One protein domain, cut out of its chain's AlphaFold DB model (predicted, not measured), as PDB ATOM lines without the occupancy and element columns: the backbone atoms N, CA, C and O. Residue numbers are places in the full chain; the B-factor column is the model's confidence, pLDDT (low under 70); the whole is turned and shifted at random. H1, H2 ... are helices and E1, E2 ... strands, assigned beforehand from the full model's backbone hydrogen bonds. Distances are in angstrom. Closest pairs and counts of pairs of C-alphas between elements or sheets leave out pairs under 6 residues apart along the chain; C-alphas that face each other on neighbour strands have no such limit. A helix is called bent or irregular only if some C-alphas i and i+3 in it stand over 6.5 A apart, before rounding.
ATOM      1  N   SER A 171     254.278 266.343 263.245       92.31
ATOM      2  CA  SER A 171     252.918 265.809 263.420       92.31
ATOM      3  C   SER A 171     252.667 264.497 262.676       92.31
ATOM      4  O   SER A 171     252.106 263.576 263.265       92.31
ATOM      5  N   GLU A 172     253.106 264.377 261.419       92.75
ATOM      6  CA  GLU A 172     252.940 263.146 260.627       92.75
ATOM      7  C   GLU A 172     253.717 261.976 261.249       92.75
ATOM      8  O   GLU A 172     253.193 260.876 261.392       92.75
ATOM      9  N   SER A 173     254.947 262.228 261.702       96.06
ATOM     10  CA  SER A 173     255.774 261.222 262.377       96.06
ATOM     11  C   SER A 173     255.201 260.812 263.736       96.06
ATOM     12  O   SER A 173     255.216 259.634 264.080       96.06
ATOM     13  N   LEU A 174     254.655 261.758 264.505       95.50
ATOM     14  CA  LEU A 174     253.971 261.451 265.764       95.50
ATOM     15  C   LEU A 174     252.717 260.606 265.523       95.50
ATOM     16  O   LEU A 174     252.459 259.686 266.294       95.50
ATOM     17  N   GLU A 175     251.973 260.873 264.449       94.31
ATOM     18  CA  GLU A 175     250.819 260.058 264.062       94.31
ATOM     19  C   GLU A 175     251.233 258.645 263.650       94.31
ATOM     20  O   GLU A 175     250.659 257.670 264.127       94.31
ATOM     21  N   GLN A 176     252.293 258.520 262.850       96.56
ATOM     22  CA  GLN A 176     252.847 257.223 262.469       96.56
ATOM     23  C   GLN A 176     253.247 256.390 263.699       96.56
ATOM     24  O   GLN A 176     252.954 255.197 263.757       96.56
ATOM     25  N   ILE A 177     253.846 257.022 264.716       97.06
ATOM     26  CA  ILE A 177     254.177 256.358 265.986       97.06
ATOM     27  C   ILE A 177     252.909 255.882 266.712       97.06
ATOM     28  O   ILE A 177     252.894 254.759 267.218       97.06
ATOM     29  N   ARG A 178     251.843 256.698 266.772       95.81
ATOM     30  CA  ARG A 178     250.559 256.294 267.390       95.81
ATOM     31  C   ARG A 178     249.987 255.063 266.705       95.81
ATOM     32  O   ARG A 178     249.620 254.100 267.377       95.81
ATOM     33  N   GLU A 179     249.946 255.093 265.381       96.50
ATOM     34  CA  GLU A 179     249.400 254.021 264.557       96.50
ATOM     35  C   GLU A 179     250.194 252.720 264.696       96.50
ATOM     36  O   GLU A 179     249.609 251.644 264.854       96.50
ATOM     37  N   GLU A 180     251.524 252.798 264.733       97.56
ATOM     38  CA  GLU A 180     252.366 251.620 264.931       97.56
ATOM     39  C   GLU A 180     252.246 251.051 266.353       97.56
ATOM     40  O   GLU A 180     252.149 249.832 266.518       97.56
ATOM     41  N   ILE A 181     252.157 251.905 267.382       96.81
ATOM     42  CA  ILE A 181     251.872 251.470 268.760       96.81
ATOM     43  C   ILE A 181     250.516 250.757 268.831       96.81
ATOM     44  O   ILE A 181     250.421 249.677 269.423       96.81
ATOM     45  N   ARG A 182     249.480 251.315 268.195       96.44
ATOM     46  CA  ARG A 182     248.145 250.708 268.138       96.44
ATOM     47  C   ARG A 182     248.186 249.350 267.451       96.44
ATOM     48  O   ARG A 182     247.683 248.376 268.003       96.44
ATOM     49  N   SER A 183     248.821 249.270 266.287       97.00
ATOM     50  CA  SER A 183     248.927 248.039 265.498       97.00
ATOM     51  C   SER A 183     249.710 246.940 266.229       97.00
ATOM     52  O   SER A 183     249.262 245.796 266.310       97.00
ATOM     53  N   LYS A 184     250.860 247.280 266.825       96.62
ATOM     54  CA  LYS A 184     251.775 246.307 267.446       96.62
ATOM     55  C   LYS A 184     251.367 245.898 268.861       96.62
ATOM     56  O   LYS A 184     251.592 244.755 269.259       96.62
ATOM     57  N   HIS A 185     250.794 246.818 269.637       95.44
ATOM     58  CA  HIS A 185     250.517 246.609 271.063       95.44
ATOM     59  C   HIS A 185     249.031 246.674 271.434       95.44
ATOM     60  O   HIS A 185     248.686 246.346 272.570       95.44
ATOM     61  N   GLY A 186     248.147 247.067 270.510       94.75
ATOM     62  CA  GLY A 186     246.715 247.230 270.778       94.75
ATOM     63  C   GLY A 186     246.405 248.371 271.750       94.75
ATOM     64  O   GLY A 186     245.360 248.346 272.394       94.75
ATOM     65  N   VAL A 187     247.328 249.325 271.911       94.75
ATOM     66  CA  VAL A 187     247.170 250.492 272.789       94.75
ATOM     67  C   VAL A 187     246.829 251.703 271.940       94.75
ATOM     68  O   VAL A 187     247.602 252.090 271.070       94.75
ATOM     69  N   GLU A 188     245.681 252.308 272.215       92.12
ATOM     70  CA  GLU A 188     245.272 253.564 271.600       92.12
ATOM     71  C   GLU A 188     245.748 254.735 272.464       92.12
ATOM     72  O   GLU A 188     245.560 254.742 273.681       92.12
ATOM     73  N   LEU A 189     246.425 255.694 271.834       90.94
ATOM     74  CA  LEU A 189     246.847 256.943 272.464       90.94
ATOM     75  C   LEU A 189     245.874 258.044 272.045       90.94
ATOM     76  O   LEU A 189     245.588 258.160 270.851       90.94
ATOM     77  N   ASP A 190     245.417 258.868 272.988       85.94
ATOM     78  CA  ASP A 190     244.373 259.873 272.745       85.94
ATOM     79  C   ASP A 190     244.840 260.964 271.765       85.94
ATOM     80  O   ASP A 190     244.050 261.488 270.983       85.94
ATOM     81  N   SER A 191     246.130 261.310 271.777       87.25
ATOM     82  CA  SER A 191     246.664 262.429 270.998       87.25
ATOM     83  C   SER A 191     248.151 262.299 270.649       87.25
ATOM     84  O   SER A 191     248.910 261.546 271.264       87.25
ATOM     85  N   ARG A 192     248.615 263.125 269.701       89.94
ATOM     86  CA  ARG A 192     250.053 263.309 269.405       89.94
ATOM     87  C   ARG A 192     250.838 263.792 270.627       89.94
ATOM     88  O   ARG A 192     252.019 263.476 270.766       89.94
ATOM     89  N   ARG A 193     250.185 264.520 271.540       88.00
ATOM     90  CA  ARG A 193     250.788 264.975 272.798       88.00
ATOM     91  C   ARG A 193     251.193 263.806 273.690       88.00
ATOM     92  O   ARG A 193     252.269 263.861 274.272       88.00
ATOM     93  N   ASP A 194     250.407 262.732 273.730       90.94
ATOM     94  CA  ASP A 194     250.755 261.549 274.525       90.94
ATOM     95  C   ASP A 194     252.051 260.907 274.021       90.94
ATOM     96  O   ASP A 194     252.890 260.488 274.817       90.94
ATOM     97  N   VAL A 195     252.261 260.899 272.699       93.50
ATOM     98  CA  VAL A 195     253.522 260.450 272.092       93.50
ATOM     99  C   VAL A 195     254.681 261.361 272.480       93.50
ATOM    100  O   VAL A 195     255.727 260.864 272.901       93.50
ATOM    101  N   VAL A 196     254.502 262.683 272.408       92.19
ATOM    102  CA  VAL A 196     255.522 263.639 272.872       92.19
ATOM    103  C   VAL A 196     255.866 263.386 274.339       92.19
ATOM    104  O   VAL A 196     257.045 263.315 274.683       92.19
ATOM    105  N   ASP A 197     254.872 263.165 275.197       91.62
ATOM    106  CA  ASP A 197     255.091 262.867 276.609       91.62
ATOM    107  C   ASP A 197     255.833 261.534 276.790       91.62
ATOM    108  O   ASP A 197     256.728 261.445 277.627       91.62
ATOM    109  N   ILE A 198     255.514 260.488 276.016       92.62
ATOM    110  CA  ILE A 198     256.250 259.204 276.004       92.62
ATOM    111  C   ILE A 198     257.730 259.419 275.660       92.62
ATOM    112  O   ILE A 198     258.603 258.835 276.305       92.62
ATOM    113  N   ILE A 199     258.017 260.273 274.679       91.69
ATOM    114  CA  ILE A 199     259.369 260.498 274.157       91.69
ATOM    115  C   ILE A 199     260.169 261.478 275.017       91.69
ATOM    116  O   ILE A 199     261.389 261.387 275.032       91.69
ATOM    117  N   THR A 200     259.538 262.415 275.725       88.06
ATOM    118  CA  THR A 200     260.250 263.524 276.399       88.06
ATOM    119  C   THR A 200     260.242 263.450 277.926       88.06
ATOM    120  O   THR A 200     261.013 264.161 278.576       88.06
ATOM    121  N   ARG A 201     259.417 262.582 278.532       88.62
ATOM    122  CA  ARG A 201     259.378 262.402 279.993       88.62
ATOM    123  C   ARG A 201     260.735 261.974 280.562       88.62
ATOM    124  O   ARG A 201     261.472 261.199 279.960       88.62
ATOM    125  N   LYS A 202     261.033 262.444 281.779       86.88
ATOM    126  CA  LYS A 202     262.296 262.150 282.484       86.88
ATOM    127  C   LYS A 202     262.407 260.692 282.937       86.88
ATOM    128  O   LYS A 202     263.477 260.105 282.844       86.88
ATOM    129  N   ASN A 203     261.306 260.133 283.431       87.25
ATOM    130  CA  ASN A 203     261.239 258.770 283.948       87.25
ATOM    131  C   ASN A 203     260.434 257.905 282.985       87.25
ATOM    132  O   ASN A 203     259.423 258.368 282.460       87.25
ATOM    133  N   ASP A 204     260.854 256.656 282.787       87.00
ATOM    134  CA  ASP A 204     260.162 255.696 281.917       87.00
ATOM    135  C   ASP A 204     259.969 256.203 280.477       87.00
ATOM    136  O   ASP A 204     258.957 255.936 279.827       87.00
ATOM    137  N   ARG A 205     260.960 256.949 279.970       90.88
ATOM    138  CA  ARG A 205     261.016 257.414 278.578       90.88
ATOM    139  C   ARG A 205     260.835 256.226 277.633       90.88
ATOM    140  O   ARG A 205     261.397 255.159 277.882       90.88
ATOM    141  N   HIS A 206     260.054 256.401 276.575       93.25
ATOM    142  CA  HIS A 206     259.721 255.356 275.599       93.25
ATOM    143  C   HIS A 206     259.009 254.129 276.183       93.25
ATOM    144  O   HIS A 206     259.085 253.054 275.595       93.25
ATOM    145  N   HIS A 207     258.322 254.254 277.322       95.50
ATOM    146  CA  HIS A 207     257.509 253.167 277.859       95.50
ATOM    147  C   HIS A 207     256.020 253.512 277.879       95.50
ATOM    148  O   HIS A 207     255.615 254.624 278.227       95.50
ATOM    149  N   ILE A 208     255.207 252.506 277.561       95.50
ATOM    150  CA  ILE A 208     253.745 252.526 277.650       95.50
ATOM    151  C   ILE A 208     253.251 251.376 278.533       95.50
ATOM    152  O   ILE A 208     253.994 250.440 278.832       95.50
ATOM    153  N   MET A 209     251.985 251.439 278.943       95.12
ATOM    154  CA  MET A 209     251.328 250.348 279.658       95.12
ATOM    155  C   MET A 209     250.559 249.471 278.672       95.12
ATOM    156  O   MET A 209     249.635 249.939 278.017       95.12
ATOM    157  N   VAL A 210     250.907 248.188 278.601       94.94
ATOM    158  CA  VAL A 210     250.221 247.184 277.780       94.94
ATOM    159  C   VAL A 210     249.684 246.106 278.710       94.94
ATOM    160  O   VAL A 210     250.457 245.368 279.317       94.94
ATOM    161  N   LYS A 211     248.354 246.025 278.858       92.50
ATOM    162  CA  LYS A 211     247.676 245.044 279.734       92.50
ATOM    163  C   LYS A 211     248.259 244.991 281.162       92.50
ATOM    164  O   LYS A 211     248.417 243.921 281.738       92.50
ATOM    165  N   GLY A 212     248.614 246.152 281.717       91.94
ATOM    166  CA  GLY A 212     249.194 246.273 283.060       91.94
ATOM    167  C   GLY A 212     250.709 246.041 283.150       91.94
ATOM    168  O   GLY A 212     251.280 246.270 284.211       91.94
ATOM    169  N   SER A 213     251.376 245.665 282.054       93.94
ATOM    170  CA  SER A 213     252.837 245.563 281.988       93.94
ATOM    171  C   SER A 213     253.454 246.807 281.361       93.94
ATOM    172  O   SER A 213     252.912 247.373 280.412       93.94
ATOM    173  N   ARG A 214     254.620 247.213 281.865       95.44
ATOM    174  CA  ARG A 214     255.426 248.274 281.262       95.44
ATOM    175  C   ARG A 214     256.155 247.719 280.037       95.44
ATOM    176  O   ARG A 214     256.902 246.753 280.159       95.44
ATOM    177  N   THR A 215     255.958 248.346 278.883       96.69
ATOM    178  CA  THR A 215     256.505 247.899 277.595       96.69
ATOM    179  C   THR A 215     257.296 249.023 276.950       96.69
ATOM    180  O   THR A 215     256.808 250.148 276.860       96.69
ATOM    181  N   ASN A 216     258.514 248.715 276.512       96.50
ATOM    182  CA  ASN A 216     259.378 249.638 275.788       96.50
ATOM    183  C   ASN A 216     258.949 249.712 274.310       96.50
ATOM    184  O   ASN A 216     258.740 248.674 273.686       96.50
ATOM    185  N   VAL A 217     258.819 250.927 273.781       96.69
ATOM    186  CA  VAL A 217     258.456 251.244 272.386       96.69
ATOM    187  C   VAL A 217     259.517 252.114 271.703       96.69
ATOM    188  O   VAL A 217     259.235 252.830 270.743       96.69
ATOM    189  N   HIS A 218     260.742 252.107 272.234       95.94
ATOM    190  CA  HIS A 218     261.846 252.908 271.723       95.94
ATOM    191  C   HIS A 218     262.150 252.560 270.271       95.94
ATOM    192  O   HIS A 218     262.363 253.468 269.484       95.94
ATOM    193  N   ASP A 219     262.099 251.282 269.897       96.00
ATOM    194  CA  ASP A 219     262.304 250.823 268.521       96.00
ATOM    195  C   ASP A 219     261.349 251.499 267.524       96.00
ATOM    196  O   ASP A 219     261.794 251.952 266.470       96.00
ATOM    197  N   ILE A 220     260.069 251.641 267.885       96.69
ATOM    198  CA  ILE A 220     259.062 252.356 267.089       96.69
ATOM    199  C   ILE A 220     259.433 253.837 266.978       96.69
ATOM    200  O   ILE A 220     259.537 254.392 265.887       96.69
ATOM    201  N   THR A 221     259.664 254.493 268.118       94.75
ATOM    202  CA  THR A 221     259.933 255.938 268.128       94.75
ATOM    203  C   THR A 221     261.248 256.280 267.427       94.75
ATOM    204  O   THR A 221     261.332 257.298 266.747       94.75
ATOM    205  N   ASP A 222     262.263 255.429 267.565       95.56
ATOM    206  CA  ASP A 222     263.628 255.698 267.133       95.56
ATOM    207  C   ASP A 222     263.756 255.696 265.616       95.56
ATOM    208  O   ASP A 222     264.266 256.659 265.045       95.56
ATOM    209  N   HIS A 223     263.233 254.670 264.941       95.69
ATOM    210  CA  HIS A 223     263.362 254.589 263.489       95.69
ATOM    211  C   HIS A 223     262.559 255.690 262.775       95.69
ATOM    212  O   HIS A 223     263.061 256.277 261.816       95.69
ATOM    213  N   ILE A 224     261.363 256.034 263.270       97.38
ATOM    214  CA  ILE A 224     260.525 257.096 262.689       97.38
ATOM    215  C   ILE A 224     261.178 258.469 262.894       97.38
ATOM    216  O   ILE A 224     261.363 259.227 261.937       97.38
ATOM    217  N   LEU A 225     261.573 258.793 264.130       96.88
ATOM    218  CA  LEU A 225     262.165 260.096 264.436       96.88
ATOM    219  C   LEU A 225     263.553 260.271 263.819       96.88
ATOM    220  O   LEU A 225     263.895 261.381 263.412       96.88
ATOM    221  N   LEU A 226     264.340 259.200 263.688       96.81
ATOM    222  CA  LEU A 226     265.623 259.252 262.995       96.81
ATOM    223  C   LEU A 226     265.447 259.593 261.509       96.81
ATOM    224  O   LEU A 226     266.219 260.389 260.971       96.81
ATOM    225  N   GLU A 227     264.442 259.029 260.837       97.31
ATOM    226  CA  GLU A 227     264.153 259.370 259.441       97.31
ATOM    227  C   GLU A 227     263.688 260.821 259.281       97.31
ATOM    228  O   GLU A 227     264.139 261.512 258.358       97.31
ATOM    229  N   LEU A 228     262.864 261.323 260.206       97.69
ATOM    230  CA  LEU A 228     262.498 262.739 260.233       97.69
ATOM    231  C   LEU A 228     263.727 263.631 260.473       97.69
ATOM    232  O   LEU A 228     263.979 264.546 259.690       97.69
ATOM    233  N   ALA A 229     264.559 263.321 261.469       97.38
ATOM    234  CA  ALA A 229     265.777 264.075 261.763       97.38
ATOM    235  C   ALA A 229     266.740 264.117 260.566       97.38
ATOM    236  O   ALA A 229     267.333 265.155 260.281       97.38
ATOM    237  N   LYS A 230     266.862 263.022 259.801       96.56
ATOM    238  CA  LYS A 230     267.645 262.998 258.554       96.56
ATOM    239  C   LYS A 230     267.066 263.913 257.473       96.56
ATOM    240  O   LYS A 230     267.833 264.434 256.664       96.56
ATOM    241  N   LYS A 231     265.739 264.061 257.375       97.06
ATOM    242  CA  LYS A 231     265.100 265.014 256.445       97.06
ATOM    243  C   LYS A 231     265.386 266.450 256.884       97.06
ATOM    244  O   LYS A 231     265.912 267.222 256.086       97.06
ATOM    245  N   GLU A 232     265.162 266.754 258.158       97.19
ATOM    246  CA  GLU A 232     265.392 268.083 258.734       97.19
ATOM    247  C   GLU A 232     266.852 268.531 258.622       97.19
ATOM    248  O   GLU A 232     267.149 269.641 258.179       97.19
ATOM    249  N   TYR A 233     267.791 267.632 258.914       96.12
ATOM    250  CA  TYR A 233     269.216 267.912 258.767       96.12
ATOM    251  C   TYR A 233     269.625 268.108 257.299       96.12
ATOM    252  O   TYR A 233     270.528 268.885 256.993       96.12
ATOM    253  N   ARG A 234     268.959 267.445 256.342       95.50
ATOM    254  CA  ARG A 234     269.184 267.710 254.910       95.50
ATOM    255  C   ARG A 234     268.707 269.103 254.509       95.50
ATOM    256  O   ARG A 234     269.397 269.748 253.722       95.50
ATOM    257  N   PHE A 235     267.583 269.580 255.047       95.12
ATOM    258  CA  PHE A 235     267.142 270.959 254.823       95.12
ATOM    259  C   PHE A 235     268.172 271.960 255.339       95.12
ATOM    260  O   PHE A 235     268.570 272.842 254.575       95.12
ATOM    261  N   LEU A 236     268.702 271.741 256.550       95.12
ATOM    262  CA  LEU A 236     269.805 272.540 257.082       95.12
ATOM    263  C   LEU A 236     270.975 272.606 256.099       95.12
ATOM    264  O   LEU A 236     271.376 273.692 255.693       95.12
ATOM    265  N   ARG A 237     271.501 271.454 255.666       94.31
ATOM    266  CA  ARG A 237     272.655 271.401 254.749       94.31
ATOM    267  C   ARG A 237     272.399 272.138 253.439       94.31
ATOM    268  O   ARG A 237     273.276 272.840 252.934       94.31
ATOM    269  N   ASN A 238     271.197 271.996 252.889       93.31
ATOM    270  CA  ASN A 238     270.818 272.644 251.640       93.31
ATOM    271  C   ASN A 238     270.752 274.167 251.793       93.31
ATOM    272  O   ASN A 238     271.243 274.884 250.922       93.31
ATOM    273  N   VAL A 239     270.196 274.677 252.895       93.69
ATOM    274  CA  VAL A 239     270.170 276.122 253.166       93.69
ATOM    275  C   VAL A 239     271.566 276.639 253.507       93.69
ATOM    276  O   VAL A 239     271.978 277.662 252.961       93.69
ATOM    277  N   TRP A 240     272.329 275.915 254.327       94.69
ATOM    278  CA  TRP A 240     273.690 276.284 254.714       94.69
ATOM    279  C   TRP A 240     274.629 276.368 253.515       94.69
ATOM    280  O   TRP A 240     275.374 277.333 253.388       94.69
ATOM    281  N   SER A 241     274.570 275.415 252.581       93.19
ATOM    282  CA  SER A 241     275.426 275.440 251.381       93.19
ATOM    283  C   SER A 241     275.224 276.698 250.523       93.19
ATOM    284  O   SER A 241     276.187 277.222 249.967       93.19
ATOM    285  N   LYS A 242     273.997 277.236 250.472       93.00
ATOM    286  CA  LYS A 242     273.665 278.507 249.801       93.00
ATOM    287  C   LYS A 242     274.010 279.740 250.647       93.00
ATOM    288  O   LYS A 242     274.072 280.851 250.127       93.00
ATOM    289  N   ASN A 243     274.243 279.546 251.943       92.38
ATOM    290  CA  ASN A 243     274.528 280.567 252.945       92.38
ATOM    291  C   ASN A 243     275.842 280.248 253.672       92.38
ATOM    292  O   ASN A 243     275.891 280.249 254.898       92.38
ATOM    293  N   SER A 244     276.908 279.970 252.918       89.88
ATOM    294  CA  SER A 244     278.159 279.388 253.438       89.88
ATOM    295  C   SER A 244     278.908 280.237 254.469       89.88
ATOM    296  O   SER A 244     279.780 279.720 255.153       89.88
ATOM    297  N   GLN A 245     278.581 281.528 254.580       92.12
ATOM    298  CA  GLN A 245     279.118 282.435 255.601       92.12
ATOM    299  C   GLN A 245     278.364 282.352 256.938       92.12
ATOM    300  O   GLN A 245     278.642 283.136 257.838       92.12
ATOM    301  N   SER A 246     277.379 281.458 257.060       94.19
ATOM    302  CA  SER A 246     276.696 281.219 258.331       94.19
ATOM    303  C   SER A 246     277.666 280.582 259.318       94.19
ATOM    304  O   SER A 246     278.459 279.724 258.939       94.19
ATOM    305  N   GLU A 247     277.604 281.008 260.573       93.19
ATOM    306  CA  GLU A 247     278.526 280.547 261.617       93.19
ATOM    307  C   GLU A 247     277.914 279.490 262.536       93.19
ATOM    308  O   GLU A 247     278.641 278.726 263.163       93.19
ATOM    309  N   ILE A 248     276.586 279.481 262.667       92.69
ATOM    310  CA  ILE A 248     275.856 278.577 263.558       92.69
ATOM    311  C   ILE A 248     274.396 278.465 263.116       92.69
ATOM    312  O   ILE A 248     273.816 279.434 262.615       92.69
ATOM    313  N   CYS A 249     273.792 277.299 263.341       94.31
ATOM    314  CA  CYS A 249     272.350 277.098 263.241       94.31
ATOM    315  C   CYS A 249     271.744 276.818 264.618       94.31
ATOM    316  O   CYS A 249     272.224 275.960 265.359       94.31
ATOM    317  N   TYR A 250     270.656 277.516 264.938       94.25
ATOM    318  CA  TYR A 250     269.824 277.232 266.100       94.25
ATOM    319  C   TYR A 250     268.566 276.484 265.680       94.25
ATOM    320  O   TYR A 250     267.815 276.942 264.824       94.25
ATOM    321  N   PHE A 251     268.310 275.358 266.336       94.38
ATOM    322  CA  PHE A 251     267.071 274.605 266.193       94.38
ATOM    323  C   PHE A 251     266.073 275.068 267.256       94.38
ATOM    324  O   PHE A 251     266.349 274.965 268.454       94.38
ATOM    325  N   VAL A 252     264.928 275.589 266.821       92.44
ATOM    326  CA  VAL A 252     263.854 276.113 267.680       92.44
ATOM    327  C   VAL A 252     262.522 275.429 267.353       92.44
ATOM    328  O   VAL A 252     262.462 274.568 266.476       92.44
ATOM    329  N   GLY A 253     261.472 275.730 268.114       88.75
ATOM    330  CA  GLY A 253     260.167 275.088 267.950       88.75
ATOM    331  C   GLY A 253     260.009 273.781 268.729       88.75
ATOM    332  O   GLY A 253     260.969 273.174 269.217       88.75
ATOM    333  N   GLY A 254     258.756 273.343 268.875       88.19
ATOM    334  CA  GLY A 254     258.414 272.137 269.636       88.19
ATOM    335  C   GLY A 254     259.008 270.860 269.037       88.19
ATOM    336  O   GLY A 254     259.419 269.963 269.776       88.19
ATOM    337  N   GLY A 255     259.128 270.793 267.709       92.75
ATOM    338  CA  GLY A 255     259.717 269.653 267.016       92.75
ATOM    339  C   GLY A 255     261.216 269.503 267.270       92.75
ATOM    340  O   GLY A 255     261.707 268.382 267.410       92.75
ATOM    341  N   SER A 256     261.935 270.610 267.464       92.88
ATOM    342  CA  SER A 256     263.359 270.582 267.819       92.88
ATOM    343  C   SER A 256     263.614 269.933 269.180       92.88
ATOM    344  O   SER A 256     264.632 269.267 269.362       92.88
ATOM    345  N   ALA A 257     262.683 270.059 270.133       91.12
ATOM    346  CA  ALA A 257     262.781 269.361 271.415       91.12
ATOM    347  C   ALA A 257     262.619 267.839 271.254       91.12
ATOM    348  O   ALA A 257     263.355 267.081 271.888       91.12
ATOM    349  N   VAL A 258     261.707 267.402 270.378       92.94
ATOM    350  CA  VAL A 258     261.478 265.981 270.058       92.94
ATOM    351  C   VAL A 258     262.685 265.375 269.333       92.94
ATOM    352  O   VAL A 258     263.101 264.262 269.646       92.94
ATOM    353  N   LEU A 259     263.288 266.118 268.400       95.81
ATOM    354  CA  LEU A 259     264.383 265.642 267.543       95.81
ATOM    355  C   LEU A 259     265.790 265.909 268.101       95.81
ATOM    356  O   LEU A 259     266.780 265.532 267.473       95.81
ATOM    357  N   LYS A 260     265.901 266.538 269.274       93.69
ATOM    358  CA  LYS A 260     267.159 267.051 269.841       93.69
ATOM    359  C   LYS A 260     268.305 266.041 269.828       93.69
ATOM    360  O   LYS A 260     269.402 266.364 269.372       93.69
ATOM    361  N   ASP A 261     268.067 264.841 270.350       93.31
ATOM    362  CA  ASP A 261     269.113 263.822 270.498       93.31
ATOM    363  C   ASP A 261     269.545 263.274 269.127       93.31
ATOM    364  O   ASP A 261     270.737 263.098 268.873       93.31
ATOM    365  N   TYR A 262     268.592 263.113 268.206       95.25
ATOM    366  CA  TYR A 262     268.826 262.664 266.833       95.25
ATOM    367  C   TYR A 262     269.643 263.672 266.027       95.25
ATOM    368  O   TYR A 262     270.628 263.304 265.389       95.25
ATOM    369  N   ILE A 263     269.270 264.953 266.084       95.50
ATOM    370  CA  ILE A 263     269.974 266.031 265.382       95.50
ATOM    371  C   ILE A 263     271.402 266.161 265.916       95.50
ATOM    372  O   ILE A 263     272.340 266.239 265.127       95.50
ATOM    373  N   LYS A 264     271.600 266.101 267.240       94.56
ATOM    374  CA  LYS A 264     272.944 266.097 267.838       94.56
ATOM    375  C   LYS A 264     273.783 264.908 267.375       94.56
ATOM    376  O   LYS A 264     274.951 265.084 267.034       94.56
ATOM    377  N   ALA A 265     273.202 263.709 267.350       94.19
ATOM    378  CA  ALA A 265     273.893 262.514 266.882       94.19
ATOM    379  C   ALA A 265     274.286 262.623 265.398       94.19
ATOM    380  O   ALA A 265     275.405 262.262 265.036       94.19
ATOM    381  N   LEU A 266     273.400 263.160 264.550       94.62
ATOM    382  CA  LEU A 266     273.693 263.433 263.141       94.62
ATOM    383  C   LEU A 266     274.807 264.475 262.985       94.62
ATOM    384  O   LEU A 266     275.726 264.238 262.205       94.62
ATOM    385  N   ASN A 267     274.766 265.567 263.758       93.38
ATOM    386  CA  ASN A 267     275.781 266.622 263.705       93.38
ATOM    387  C   ASN A 267     277.172 266.100 264.076       93.38
ATOM    388  O   ASN A 267     278.140 266.385 263.386       93.38
ATOM    389  N   ASN A 268     277.255 265.274 265.124       91.94
ATOM    390  CA  ASN A 268     278.517 264.697 265.593       91.94
ATOM    391  C   ASN A 268     279.083 263.618 264.656       91.94
ATOM    392  O   ASN A 268     280.282 263.353 264.681       91.94
ATOM    393  N   LYS A 269     278.222 262.928 263.897       89.88
ATOM    394  CA  LYS A 269     278.626 261.847 262.985       89.88
ATOM    395  C   LYS A 269     279.028 262.363 261.600       89.88
ATOM    396  O   LYS A 269     279.754 261.676 260.885       89.88
ATOM    397  N   LEU A 270     278.493 263.509 261.198       82.94
ATOM    398  CA  LEU A 270     278.774 264.169 259.924       82.94
ATOM    399  C   LEU A 270     279.803 265.292 260.138       82.94
ATOM    400  O   LEU A 270     280.262 265.495 261.255       82.94
TER     401      LEU A 270
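AT A GLANCE: This is residues 171 to 270 of the 273 residues of an uncharacterized protein of Virgibacillus halodenitrificans (UniProt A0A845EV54). One long helix, H3, is the spine: H1 runs back along its first part, H4 crosses it near the middle, and a small hairpin of strands, E1 and E2, makes one end of the model. H2 packs crosswise on H1, and at the far end of H3, where residues 241 to 247 stand free, the chain folds back, and E3 runs back alongside the last part of H3 to H4. The printed part has 100 residues, with four named helices and three named strands in the order H1, H2, E1, E2, H3, E3, H4; it is mostly helix, and its one sheet is E1 - E2, antiparallel. It is only just loose, close to compact, with a radius of gyration of the C-alphas of 15.6 A and spans of 54 by 24 by 22 A.

HOW THE PARTS SIT: Start at the hairpin of E1, residues 207 to 210, and E2, residues 213 to 216, antiparallel at 140 degrees: N 208 and O 215 are 2.9 A apart and N 210 and O 213 are 2.8 A apart, both within hydrogen-bond range. A tight link leads on to H3, residues 218 to 242. With residues 220 to 228 alone H3 touches H1, residues 171 to 185, at a shallow tilt of 18 degrees, opposite ways; the closest C-alphas, of Ile 177 and Thr 221, are 6.2 A apart. H2, residues 192 to 200, touches H1 about perpendicular at 83 degrees, closest at the C-alphas of Leu 174 and Arg 192, 5.7 A. Look next at H4, residues 254 to 269, which touches H3 about perpendicular at 76 degrees; the closest C-alphas, of Ala 229 and Ile 263, are 5.9 A apart. H4 only just touches H2, with 3 pairs of C-alphas within 8 A, the closest those of Thr 200 and Val 258, 6.9 A. E3, residues 248 to 252, pairs with no named strand, and it and H4 meet only through their link. In H1 and H2 every O i to N i+4 pair is within hydrogen-bond range; in H3 19 of 21 are, in H4 10 of 12.

IN THESE COORDINATES: Find C-alpha 171 at (252.918, 265.809, 263.420), where H1 begins; it is 20.8 A long. H3 starts at C-alpha 218, (261.846, 252.908, 271.723), and runs 35.7 A to C-alpha 242, (273.665, 278.507, 249.801). H4, 23.6 A long, is irregular: C-alphas 258 and 261 are 7.9 A apart, and it has a kink of 58 degrees near residue 261. H2 is 12.4 A long, E3 12.9 A, E1 9.4 A and E2 9.9 A.

THE WHOLE: The two C-alphas farthest apart, of Lys 211 and Gln 245, are 54.5 A apart. The printed part has no cut and no long link. Its mean pLDDT is 93.6, and no printed residue is under 70.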